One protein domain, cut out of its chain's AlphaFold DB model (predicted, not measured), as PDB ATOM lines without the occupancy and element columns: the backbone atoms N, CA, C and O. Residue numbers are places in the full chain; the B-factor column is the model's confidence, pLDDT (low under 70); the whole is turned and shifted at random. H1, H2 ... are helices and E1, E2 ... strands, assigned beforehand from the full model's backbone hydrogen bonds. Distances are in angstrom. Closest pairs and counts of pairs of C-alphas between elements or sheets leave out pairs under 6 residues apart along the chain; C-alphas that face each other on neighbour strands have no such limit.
ATOM      1  N   ARG A 199      58.373 -49.770  10.512       90.38
ATOM      2  CA  ARG A 199      59.474 -50.687  10.856       90.38
ATOM      3  C   ARG A 199      59.036 -51.846  11.750       90.38
ATOM      4  O   ARG A 199      59.582 -52.928  11.573       90.38
ATOM      5  N   HIS A 200      58.095 -51.644  12.663       91.56
ATOM      6  CA  HIS A 200      57.738 -52.605  13.713       91.56
ATOM      7  C   HIS A 200      56.409 -53.309  13.459       91.56
ATOM      8  O   HIS A 200      56.260 -54.450  13.878       91.56
ATOM      9  N   CYS A 201      55.481 -52.658  12.760       92.50
ATOM     10  CA  CYS A 201      54.118 -53.146  12.571       92.50
ATOM     11  C   CYS A 201      53.887 -53.662  11.147       92.50
ATOM     12  O   CYS A 201      53.264 -54.705  10.952       92.50
ATOM     13  N   ALA A 202      54.383 -52.937  10.139       92.12
ATOM     14  CA  ALA A 202      54.157 -53.276   8.739       92.12
ATOM     15  C   ALA A 202      55.076 -54.410   8.254       92.12
ATOM     16  O   ALA A 202      56.307 -54.321   8.336       92.12
ATOM     17  N   TRP A 203      54.467 -55.445   7.678       90.12
ATOM     18  CA  TRP A 203      55.168 -56.576   7.080       90.12
ATOM     19  C   TRP A 203      55.877 -56.176   5.782       90.12
ATOM     20  O   TRP A 203      55.383 -55.360   5.001       90.12
ATOM     21  N   HIS A 204      57.064 -56.743   5.564       90.06
ATOM     22  CA  HIS A 204      57.813 -56.565   4.322       90.06
ATOM     23  C   HIS A 204      57.285 -57.517   3.250       90.06
ATOM     24  O   HIS A 204      56.854 -58.620   3.571       90.06
ATOM     25  N   TRP A 205      57.374 -57.134   1.983       89.00
ATOM     26  CA  TRP A 205      57.183 -58.063   0.877       89.00
ATOM     27  C   TRP A 205      58.204 -59.217   0.963       89.00
ATOM     28  O   TRP A 205      59.374 -58.944   1.265       89.00
ATOM     29  N   PRO A 206      57.797 -60.478   0.722       91.12
ATOM     30  CA  PRO A 206      56.447 -60.921   0.340       91.12
ATOM     31  C   PRO A 206      55.527 -61.286   1.524       91.12
ATOM     32  O   PRO A 206      54.368 -61.632   1.308       91.12
ATOM     33  N   LEU A 207      55.997 -61.202   2.774       89.56
ATOM     34  CA  LEU A 207      55.240 -61.604   3.972       89.56
ATOM     35  C   LEU A 207      53.910 -60.859   4.141       89.56
ATOM     36  O   LEU A 207      52.977 -61.408   4.718       89.56
ATOM     37  N   ASN A 208      53.791 -59.637   3.623       88.25
ATOM     38  CA  ASN A 208      52.549 -58.865   3.665       88.25
ATOM     39  C   ASN A 208      51.401 -59.439   2.806       88.25
ATOM     40  O   ASN A 208      50.258 -59.021   2.986       88.25
ATOM     41  N   TYR A 209      51.670 -60.392   1.903       87.12
ATOM     42  CA  TYR A 209      50.618 -61.160   1.223       87.12
ATOM     43  C   TYR A 209      49.981 -62.215   2.129       87.12
ATOM     44  O   TYR A 209      48.800 -62.513   1.978       87.12
ATOM     45  N   VAL A 210      50.753 -62.753   3.075       88.12
ATOM     46  CA  VAL A 210      50.293 -63.766   4.035       88.12
ATOM     47  C   VAL A 210      49.721 -63.082   5.275       88.12
ATOM     48  O   VAL A 210      48.578 -63.314   5.664       88.12
ATOM     49  N   PHE A 211      50.485 -62.163   5.864       87.19
ATOM     50  CA  PHE A 211      50.081 -61.377   7.025       87.19
ATOM     51  C   PHE A 211      49.496 -60.040   6.570       87.19
ATOM     52  O   PHE A 211      50.167 -59.008   6.535       87.19
ATOM     53  N   THR A 212      48.223 -60.072   6.184       79.62
ATOM     54  CA  THR A 212      47.536 -58.907   5.600       79.62
ATOM     55  C   THR A 212      47.239 -57.795   6.612       79.62
ATOM     56  O   THR A 212      47.117 -56.632   6.222       79.62
ATOM     57  N   THR A 213      47.176 -58.120   7.907       85.19
ATOM     58  CA  THR A 213      47.021 -57.147   8.996       85.19
ATOM     59  C   THR A 213      48.380 -56.845   9.644       85.19
ATOM     60  O   THR A 213      49.064 -57.768  10.098       85.19
ATOM     61  N   PRO A 214      48.790 -55.564   9.728       89.75
ATOM     62  CA  PRO A 214      49.988 -55.155  10.459       89.75
ATOM     63  C   PRO A 214      49.948 -55.582  11.926       89.75
ATOM     64  O   PRO A 214      48.901 -55.496  12.575       89.75
ATOM     65  N   ALA A 215      51.097 -55.985  12.465       90.31
ATOM     66  CA  ALA A 215      51.222 -56.326  13.876       90.31
ATOM     67  C   ALA A 215      50.939 -55.103  14.762       90.31
ATOM     68  O   ALA A 215      51.356 -53.987  14.444       90.31
ATOM     69  N   ARG A 216      50.258 -55.307  15.895       89.31
ATOM     70  CA  ARG A 216      50.079 -54.249  16.899       89.31
ATOM     71  C   ARG A 216      51.432 -53.861  17.518       89.31
ATOM     72  O   ARG A 216      52.289 -54.736  17.677       89.31
ATOM     73  N   PRO A 217      51.633 -52.581  17.877       86.38
ATOM     74  CA  PRO A 217      52.800 -52.169  18.648       86.38
ATOM     75  C   PRO A 217      52.842 -52.935  19.975       86.38
ATOM     76  O   PRO A 217      51.806 -53.140  20.604       86.38
ATOM     77  N   ARG A 218      54.034 -53.364  20.398       81.25
ATOM     78  CA  ARG A 218      54.258 -53.948  21.726       81.25
ATOM     79  C   ARG A 218      55.195 -53.031  22.502       81.25
ATOM     80  O   ARG A 218      56.243 -52.661  21.981       81.25
ATOM     81  N   ASP A 219      54.772 -52.657  23.703       85.69
ATOM     82  CA  ASP A 219      55.562 -51.981  24.743       85.69
ATOM     83  C   ASP A 219      56.074 -50.554  24.452       85.69
ATOM     84  O   ASP A 219      56.806 -49.991  25.268       85.69
ATOM     85  N   PHE A 220      55.639 -49.921  23.355       95.44
ATOM     86  CA  PHE A 220      55.969 -48.523  23.043       95.44
ATOM     87  C   PHE A 220      55.102 -47.522  23.821       95.44
ATOM     88  O   PHE A 220      53.895 -47.715  23.957       95.44
ATOM     89  N   SER A 221      55.703 -46.414  24.265       96.88
ATOM     90  CA  SER A 221      54.977 -45.207  24.695       96.88
ATOM     91  C   SER A 221      54.360 -44.477  23.512       96.88
ATOM     92  O   SER A 221      53.204 -44.074  23.570       96.88
ATOM     93  N   VAL A 222      55.127 -44.327  22.430       97.94
ATOM     94  CA  VAL A 222      54.707 -43.599  21.232       97.94
ATOM     95  C   VAL A 222      55.028 -44.424  19.991       97.94
ATOM     96  O   VAL A 222      56.137 -44.931  19.835       97.94
ATOM     97  N   LEU A 223      54.066 -44.546  19.085       97.50
ATOM     98  CA  LEU A 223      54.229 -45.137  17.764       97.50
ATOM     99  C   LEU A 223      54.185 -44.032  16.701       97.50
ATOM    100  O   LEU A 223      53.197 -43.311  16.600       97.50
ATOM    101  N   THR A 224      55.232 -43.924  15.886       96.44
ATOM    102  CA  THR A 224      55.362 -42.883  14.856       96.44
ATOM    103  C   THR A 224      55.067 -43.400  13.446       96.44
ATOM    104  O   THR A 224      55.337 -44.566  13.108       96.44
ATOM    105  N   PHE A 225      54.575 -42.499  12.592       94.00
ATOM    106  CA  PHE A 225      54.154 -42.778  11.216       94.00
ATOM    107  C   PHE A 225      54.995 -42.002  10.197       94.00
ATOM    108  O   PHE A 225      54.495 -41.230   9.389       94.00
ATOM    109  N   HIS A 226      56.315 -42.215  10.231       88.56
ATOM    110  CA  HIS A 226      57.239 -41.510   9.341       88.56
ATOM    111  C   HIS A 226      57.204 -41.999   7.887       88.56
ATOM    112  O   HIS A 226      57.202 -43.202   7.586       88.56
ATOM    113  N   GLY A 227      57.295 -41.031   6.973       88.19
ATOM    114  CA  GLY A 227      57.292 -41.274   5.537       88.19
ATOM    115  C   GLY A 227      56.048 -42.052   5.110       88.19
ATOM    116  O   GLY A 227      54.950 -41.782   5.570       88.19
ATOM    117  N   ARG A 228      56.224 -43.036   4.219       87.81
ATOM    118  CA  ARG A 228      55.145 -43.953   3.825       87.81
ATOM    119  C   ARG A 228      55.308 -45.343   4.450       87.81
ATOM    120  O   ARG A 228      56.427 -45.883   4.381       87.81
ATOM    121  N   PRO A 229      54.223 -45.964   4.947       89.56
ATOM    122  CA  PRO A 229      52.867 -45.398   5.061       89.56
ATOM    123  C   PRO A 229      52.763 -44.315   6.142       89.56
ATOM    124  O   PRO A 229      53.310 -44.493   7.230       89.56
ATOM    125  N   ASP A 230      52.050 -43.240   5.815       87.88
ATOM    126  CA  ASP A 230      51.673 -42.181   6.753       87.88
ATOM    127  C   ASP A 230      50.387 -42.554   7.504       87.88
ATOM    128  O   ASP A 230      49.654 -43.455   7.086       87.88
ATOM    129  N   TYR A 231      50.124 -41.860   8.612       88.12
ATOM    130  CA  TYR A 231      48.994 -42.123   9.504       88.12
ATOM    131  C   TYR A 231      47.642 -42.133   8.775       88.12
ATOM    132  O   TYR A 231      46.873 -43.085   8.913       88.12
ATOM    133  N   HIS A 232      47.385 -41.121   7.940       85.81
ATOM    134  CA  HIS A 232      46.113 -40.961   7.233       85.81
ATOM    135  C   HIS A 232      45.865 -42.105   6.244       85.81
ATOM    136  O   HIS A 232      44.763 -42.649   6.158       85.81
ATOM    137  N   SER A 233      46.910 -42.529   5.529       85.88
ATOM    138  CA  SER A 233      46.814 -43.608   4.545       85.88
ATOM    139  C   SER A 233      46.344 -44.935   5.151       85.88
ATOM    140  O   SER A 233      45.737 -45.746   4.456       85.88
ATOM    141  N   LEU A 234      46.576 -45.166   6.448       87.56
ATOM    142  CA  LEU A 234      46.198 -46.413   7.118       87.56
ATOM    143  C   LEU A 234      44.709 -46.527   7.418       87.56
ATOM    144  O   LEU A 234      44.229 -47.639   7.655       87.56
ATOM    145  N   LEU A 235      43.995 -45.404   7.406       83.56
ATOM    146  CA  LEU A 235      42.549 -45.381   7.573       83.56
ATOM    147  C   LEU A 235      41.819 -45.692   6.258       83.56
ATOM    148  O   LEU A 235      40.665 -46.089   6.341       83.56
ATOM    149  N   LEU A 236      42.521 -45.616   5.108       69.56
ATOM    150  CA  LEU A 236      42.024 -45.707   3.723       69.56
ATOM    151  C   LEU A 236      40.713 -44.932   3.507       69.56
ATOM    152  O   LEU A 236      39.642 -45.381   3.895       69.56
ATOM    153  N   GLU A 237      40.798 -43.798   2.817       63.22
ATOM    154  CA  GLU A 237      39.608 -43.119   2.297       63.22
ATOM    155  C   GLU A 237      38.904 -43.962   1.221       63.22
ATOM    156  O   GLU A 237      39.509 -44.853   0.602       63.22
ATOM    157  N   ASP A 238      37.638 -43.640   0.962       52.75
ATOM    158  CA  ASP A 238      36.861 -44.242  -0.117       52.75
ATOM    159  C   ASP A 238      37.610 -44.118  -1.460       52.75
ATOM    160  O   ASP A 238      37.943 -43.032  -1.926       52.75
ATOM    161  N   GLY A 239      37.913 -45.260  -2.087       52.94
ATOM    162  CA  GLY A 239      38.602 -45.342  -3.384       52.94
ATOM    163  C   GLY A 239      40.112 -45.630  -3.332       52.94
ATOM    164  O   GLY A 239      40.696 -46.005  -4.357       52.94
ATOM    165  N   ALA A 240      40.763 -45.557  -2.166       67.62
ATOM    166  CA  ALA A 240      42.178 -45.909  -2.033       67.62
ATOM    167  C   ALA A 240      42.403 -47.436  -2.103       67.62
ATOM    168  O   ALA A 240      41.956 -48.202  -1.252       67.62
ATOM    169  N   LYS A 241      43.158 -47.907  -3.108       74.69
ATOM    170  CA  LYS A 241      43.394 -49.355  -3.331       74.69
ATOM    171  C   LYS A 241      44.419 -49.986  -2.376       74.69
ATOM    172  O   LYS A 241      44.412 -51.205  -2.186       74.69
ATOM    173  N   ARG A 242      45.365 -49.197  -1.850       86.81
ATOM    174  CA  ARG A 242      46.408 -49.639  -0.905       86.81
ATOM    175  C   ARG A 242      47.091 -48.462  -0.209       86.81
ATOM    176  O   ARG A 242      47.227 -47.401  -0.810       86.81
ATOM    177  N   TRP A 243      47.632 -48.702   0.979       91.19
ATOM    178  CA  TRP A 243      48.572 -47.803   1.657       91.19
ATOM    179  C   TRP A 243      50.011 -48.307   1.548       91.19
ATOM    180  O   TRP A 243      50.247 -49.482   1.269       91.19
ATOM    181  N   GLY A 244      50.986 -47.439   1.825       89.00
ATOM    182  CA  GLY A 244      52.393 -47.818   1.984       89.00
ATOM    183  C   GLY A 244      53.267 -47.676   0.740       89.00
ATOM    184  O   GLY A 244      53.011 -46.866  -0.146       89.00
ATOM    185  N   THR A 245      54.371 -48.417   0.722       89.31
ATOM    186  CA  THR A 245      55.372 -48.417  -0.356       89.31
ATOM    187  C   THR A 245      55.332 -49.729  -1.130       89.31
ATOM    188  O   THR A 245      54.718 -50.690  -0.680       89.31
ATOM    189  N   GLU A 246      56.083 -49.825  -2.227       87.50
ATOM    190  CA  GLU A 246      56.274 -51.074  -2.984       87.50
ATOM    191  C   GLU A 246      56.600 -52.281  -2.085       87.50
ATOM    192  O   GLU A 246      55.973 -53.328  -2.191       87.50
ATOM    193  N   TRP A 247      57.510 -52.093  -1.128       88.44
ATOM    194  CA  TRP A 247      57.985 -53.162  -0.246       88.44
ATOM    195  C   TRP A 247      57.176 -53.368   1.037       88.44
ATOM    196  O   TRP A 247      57.401 -54.344   1.747       88.44
ATOM    197  N   ARG A 248      56.297 -52.430   1.401       89.75
ATOM    198  CA  ARG A 248      55.565 -52.427   2.679       89.75
ATOM    199  C   ARG A 248      54.222 -51.756   2.480       89.75
ATOM    200  O   ARG A 248      54.122 -50.536   2.607       89.75
ATOM    201  N   PHE A 249      53.220 -52.555   2.154       90.75
ATOM    202  CA  PHE A 249      51.871 -52.091   1.854       90.75
ATOM    203  C   PHE A 249      50.813 -53.003   2.464       90.75
ATOM    204  O   PHE A 249      51.083 -54.172   2.752       90.75
ATOM    205  N   GLY A 250      49.598 -52.473   2.558       89.12
ATOM    206  CA  GLY A 250      48.377 -53.219   2.829       89.12
ATOM    207  C   GLY A 250      47.226 -52.682   1.986       89.12
ATOM    208  O   GLY A 250      47.283 -51.565   1.476       89.12
ATOM    209  N   ARG A 251      46.197 -53.510   1.788       87.94
ATOM    210  CA  ARG A 251      45.025 -53.204   0.937       87.94
ATOM    211  C   ARG A 251      43.739 -52.969   1.731       87.94
ATOM    212  O   ARG A 251      42.684 -52.786   1.145       87.94
ATOM    213  N   LYS A 252      43.820 -53.046   3.058       86.31
ATOM    214  CA  LYS A 252      42.698 -52.856   3.980       86.31
ATOM    215  C   LYS A 252      43.070 -51.788   5.008       86.31
ATOM    216  O   LYS A 252      44.270 -51.660   5.297       86.31
ATOM    217  N   PRO A 253      42.083 -51.071   5.575       87.31
ATOM    218  CA  PRO A 253      42.332 -50.200   6.712       87.31
ATOM    219  C   PRO A 253      42.978 -50.998   7.844       87.31
ATOM    220  O   PRO A 253      42.694 -52.189   8.032       87.31
ATOM    221  N   VAL A 254      43.858 -50.362   8.606       91.75
ATOM    222  CA  VAL A 254      44.477 -51.010   9.761       91.75
ATOM    223  C   VAL A 254      43.510 -50.911  10.934       91.75
ATOM    224  O   VAL A 254      43.428 -49.872  11.582       91.75
ATOM    225  N   SER A 255      42.778 -51.997  11.204       90.75
ATOM    226  CA  SER A 255      41.667 -52.011  12.170       90.75
ATOM    227  C   SER A 255      42.035 -51.412  13.523       90.75
ATOM    228  O   SER A 255      41.342 -50.536  14.001       90.75
ATOM    229  N   TRP A 256      43.178 -51.782  14.097       93.00
ATOM    230  CA  TRP A 256      43.583 -51.266  15.406       93.00
ATOM    231  C   TRP A 256      44.039 -49.796  15.398       93.00
ATOM    232  O   TRP A 256      44.048 -49.171  16.454       93.00
ATOM    233  N   VAL A 257      44.422 -49.238  14.242       93.31
ATOM    234  CA  VAL A 257      44.636 -47.785  14.097       93.31
ATOM    235  C   VAL A 257      43.277 -47.090  14.069       93.31
ATOM    236  O   VAL A 257      43.087 -46.096  14.760       93.31
ATOM    237  N   LYS A 258      42.305 -47.656  13.342       91.12
ATOM    238  CA  LYS A 258      40.926 -47.163  13.341       91.12
ATOM    239  C   LYS A 258      40.306 -47.222  14.742       91.12
ATOM    240  O   LYS A 258      39.790 -46.211  15.193       91.12
ATOM    241  N   ASP A 259      40.441 -48.340  15.453       92.44
ATOM    242  CA  ASP A 259      39.949 -48.508  16.827       92.44
ATOM    243  C   ASP A 259      40.540 -47.445  17.769       92.44
ATOM    244  O   ASP A 259      39.850 -46.931  18.646       92.44
ATOM    245  N   TYR A 260      41.820 -47.095  17.586       93.88
ATOM    246  CA  TYR A 260      42.467 -46.018  18.337       93.88
ATOM    247  C   TYR A 260      41.843 -44.653  18.022       93.88
ATOM    248  O   TYR A 260      41.488 -43.923  18.949       93.88
ATOM    249  N   CYS A 261      41.673 -44.322  16.738       90.56
ATOM    250  CA  CYS A 261      41.010 -43.085  16.324       90.56
ATOM    251  C   CYS A 261      39.592 -43.010  16.885       90.56
ATOM    252  O   CYS A 261      39.232 -42.010  17.488       90.56
ATOM    253  N   ASP A 262      38.800 -44.067  16.717       90.25
ATOM    254  CA  ASP A 262      37.408 -44.112  17.157       90.25
ATOM    255  C   ASP A 262      37.314 -43.948  18.676       90.25
ATOM    256  O   ASP A 262      36.521 -43.141  19.160       90.25
ATOM    257  N   ARG A 263      38.180 -44.638  19.433       92.69
ATOM    258  CA  ARG A 263      38.248 -44.522  20.894       92.69
ATOM    259  C   ARG A 263      38.476 -43.085  21.346       92.69
ATOM    260  O   ARG A 263      37.830 -42.650  22.287       92.69
ATOM    261  N   PHE A 264      39.405 -42.362  20.726       92.31
ATOM    262  CA  PHE A 264      39.788 -41.030  21.199       92.31
ATOM    263  C   PHE A 264      39.053 -39.884  20.495       92.31
ATOM    264  O   PHE A 264      39.001 -38.790  21.048       92.31
ATOM    265  N   ARG A 265      38.410 -40.115  19.346       82.44
ATOM    266  CA  ARG A 265      37.492 -39.152  18.713       82.44
ATOM    267  C   ARG A 265      36.106 -39.144  19.361       82.44
ATOM    268  O   ARG A 265      35.506 -38.081  19.431       82.44
ATOM    269  N   SER A 266      35.613 -40.295  19.832       62.00
ATOM    270  CA  SER A 266      34.263 -40.437  20.417       62.00
ATOM    271  C   SER A 266      34.125 -40.007  21.881       62.00
ATOM    272  O   SER A 266      32.999 -39.875  22.359       62.00
ATOM    273  N   LEU A 267      35.247 -39.817  22.585       52.41
ATOM    274  CA  LEU A 267      35.278 -39.234  23.933       52.41
ATOM    275  C   LEU A 267      35.031 -37.717  23.898       52.41
ATOM    276  O   LEU A 267      35.282 -37.042  24.917       52.41
TER     277      LEU A 267
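Overview. This is residues 199 to 267 of the 267 residues of an uncharacterized protein of Rhizobium sp. EC-SD404 (UniProt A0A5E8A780). With little regular structure, this is a body mostly of loops, holding the small antiparallel hairpin E2 and E3 and short H1; residues 262 to 267, partly H2, stick out. The printed part has 69 residues, 24 in named elements, in order E1, H1, E2, E3, H2: mixed class. It is compact, radius of gyration of the C-alphas 12.0 A, spanning 38 by 32 by 22 A.

Along the chain. Start at C-alpha 199, (59.474, -50.687, 10.856). After unnamed residues 199 to 221 find E1, 222 to 224; H1, 232 to 235; E2, 243 to 245; E3, 248 to 250. H2, 255 to 265, runs 15.0 A to (37.492, -39.152, 18.713).

Arrangement. In hairpin E2 and E3, find N 245 and O 248 within hydrogen-bond range, 2.8 A. H1 and H2 only just touch, with 3 pairs of C-alphas within 8 A, the closest Leu 235 and Lys 258, 6.3 A. E1 pairs with no named strand. In H2 every O i to N i+4 pair is within hydrogen-bond range; H1 is too short for one.

Size, cuts and confidence. The C-alphas farthest apart, Pro 206 and Leu 267, stand 38.4 A apart. The printed part has no cut; no link between elements is long. Residues 236 to 240 and 266 to 267 have pLDDT under 70.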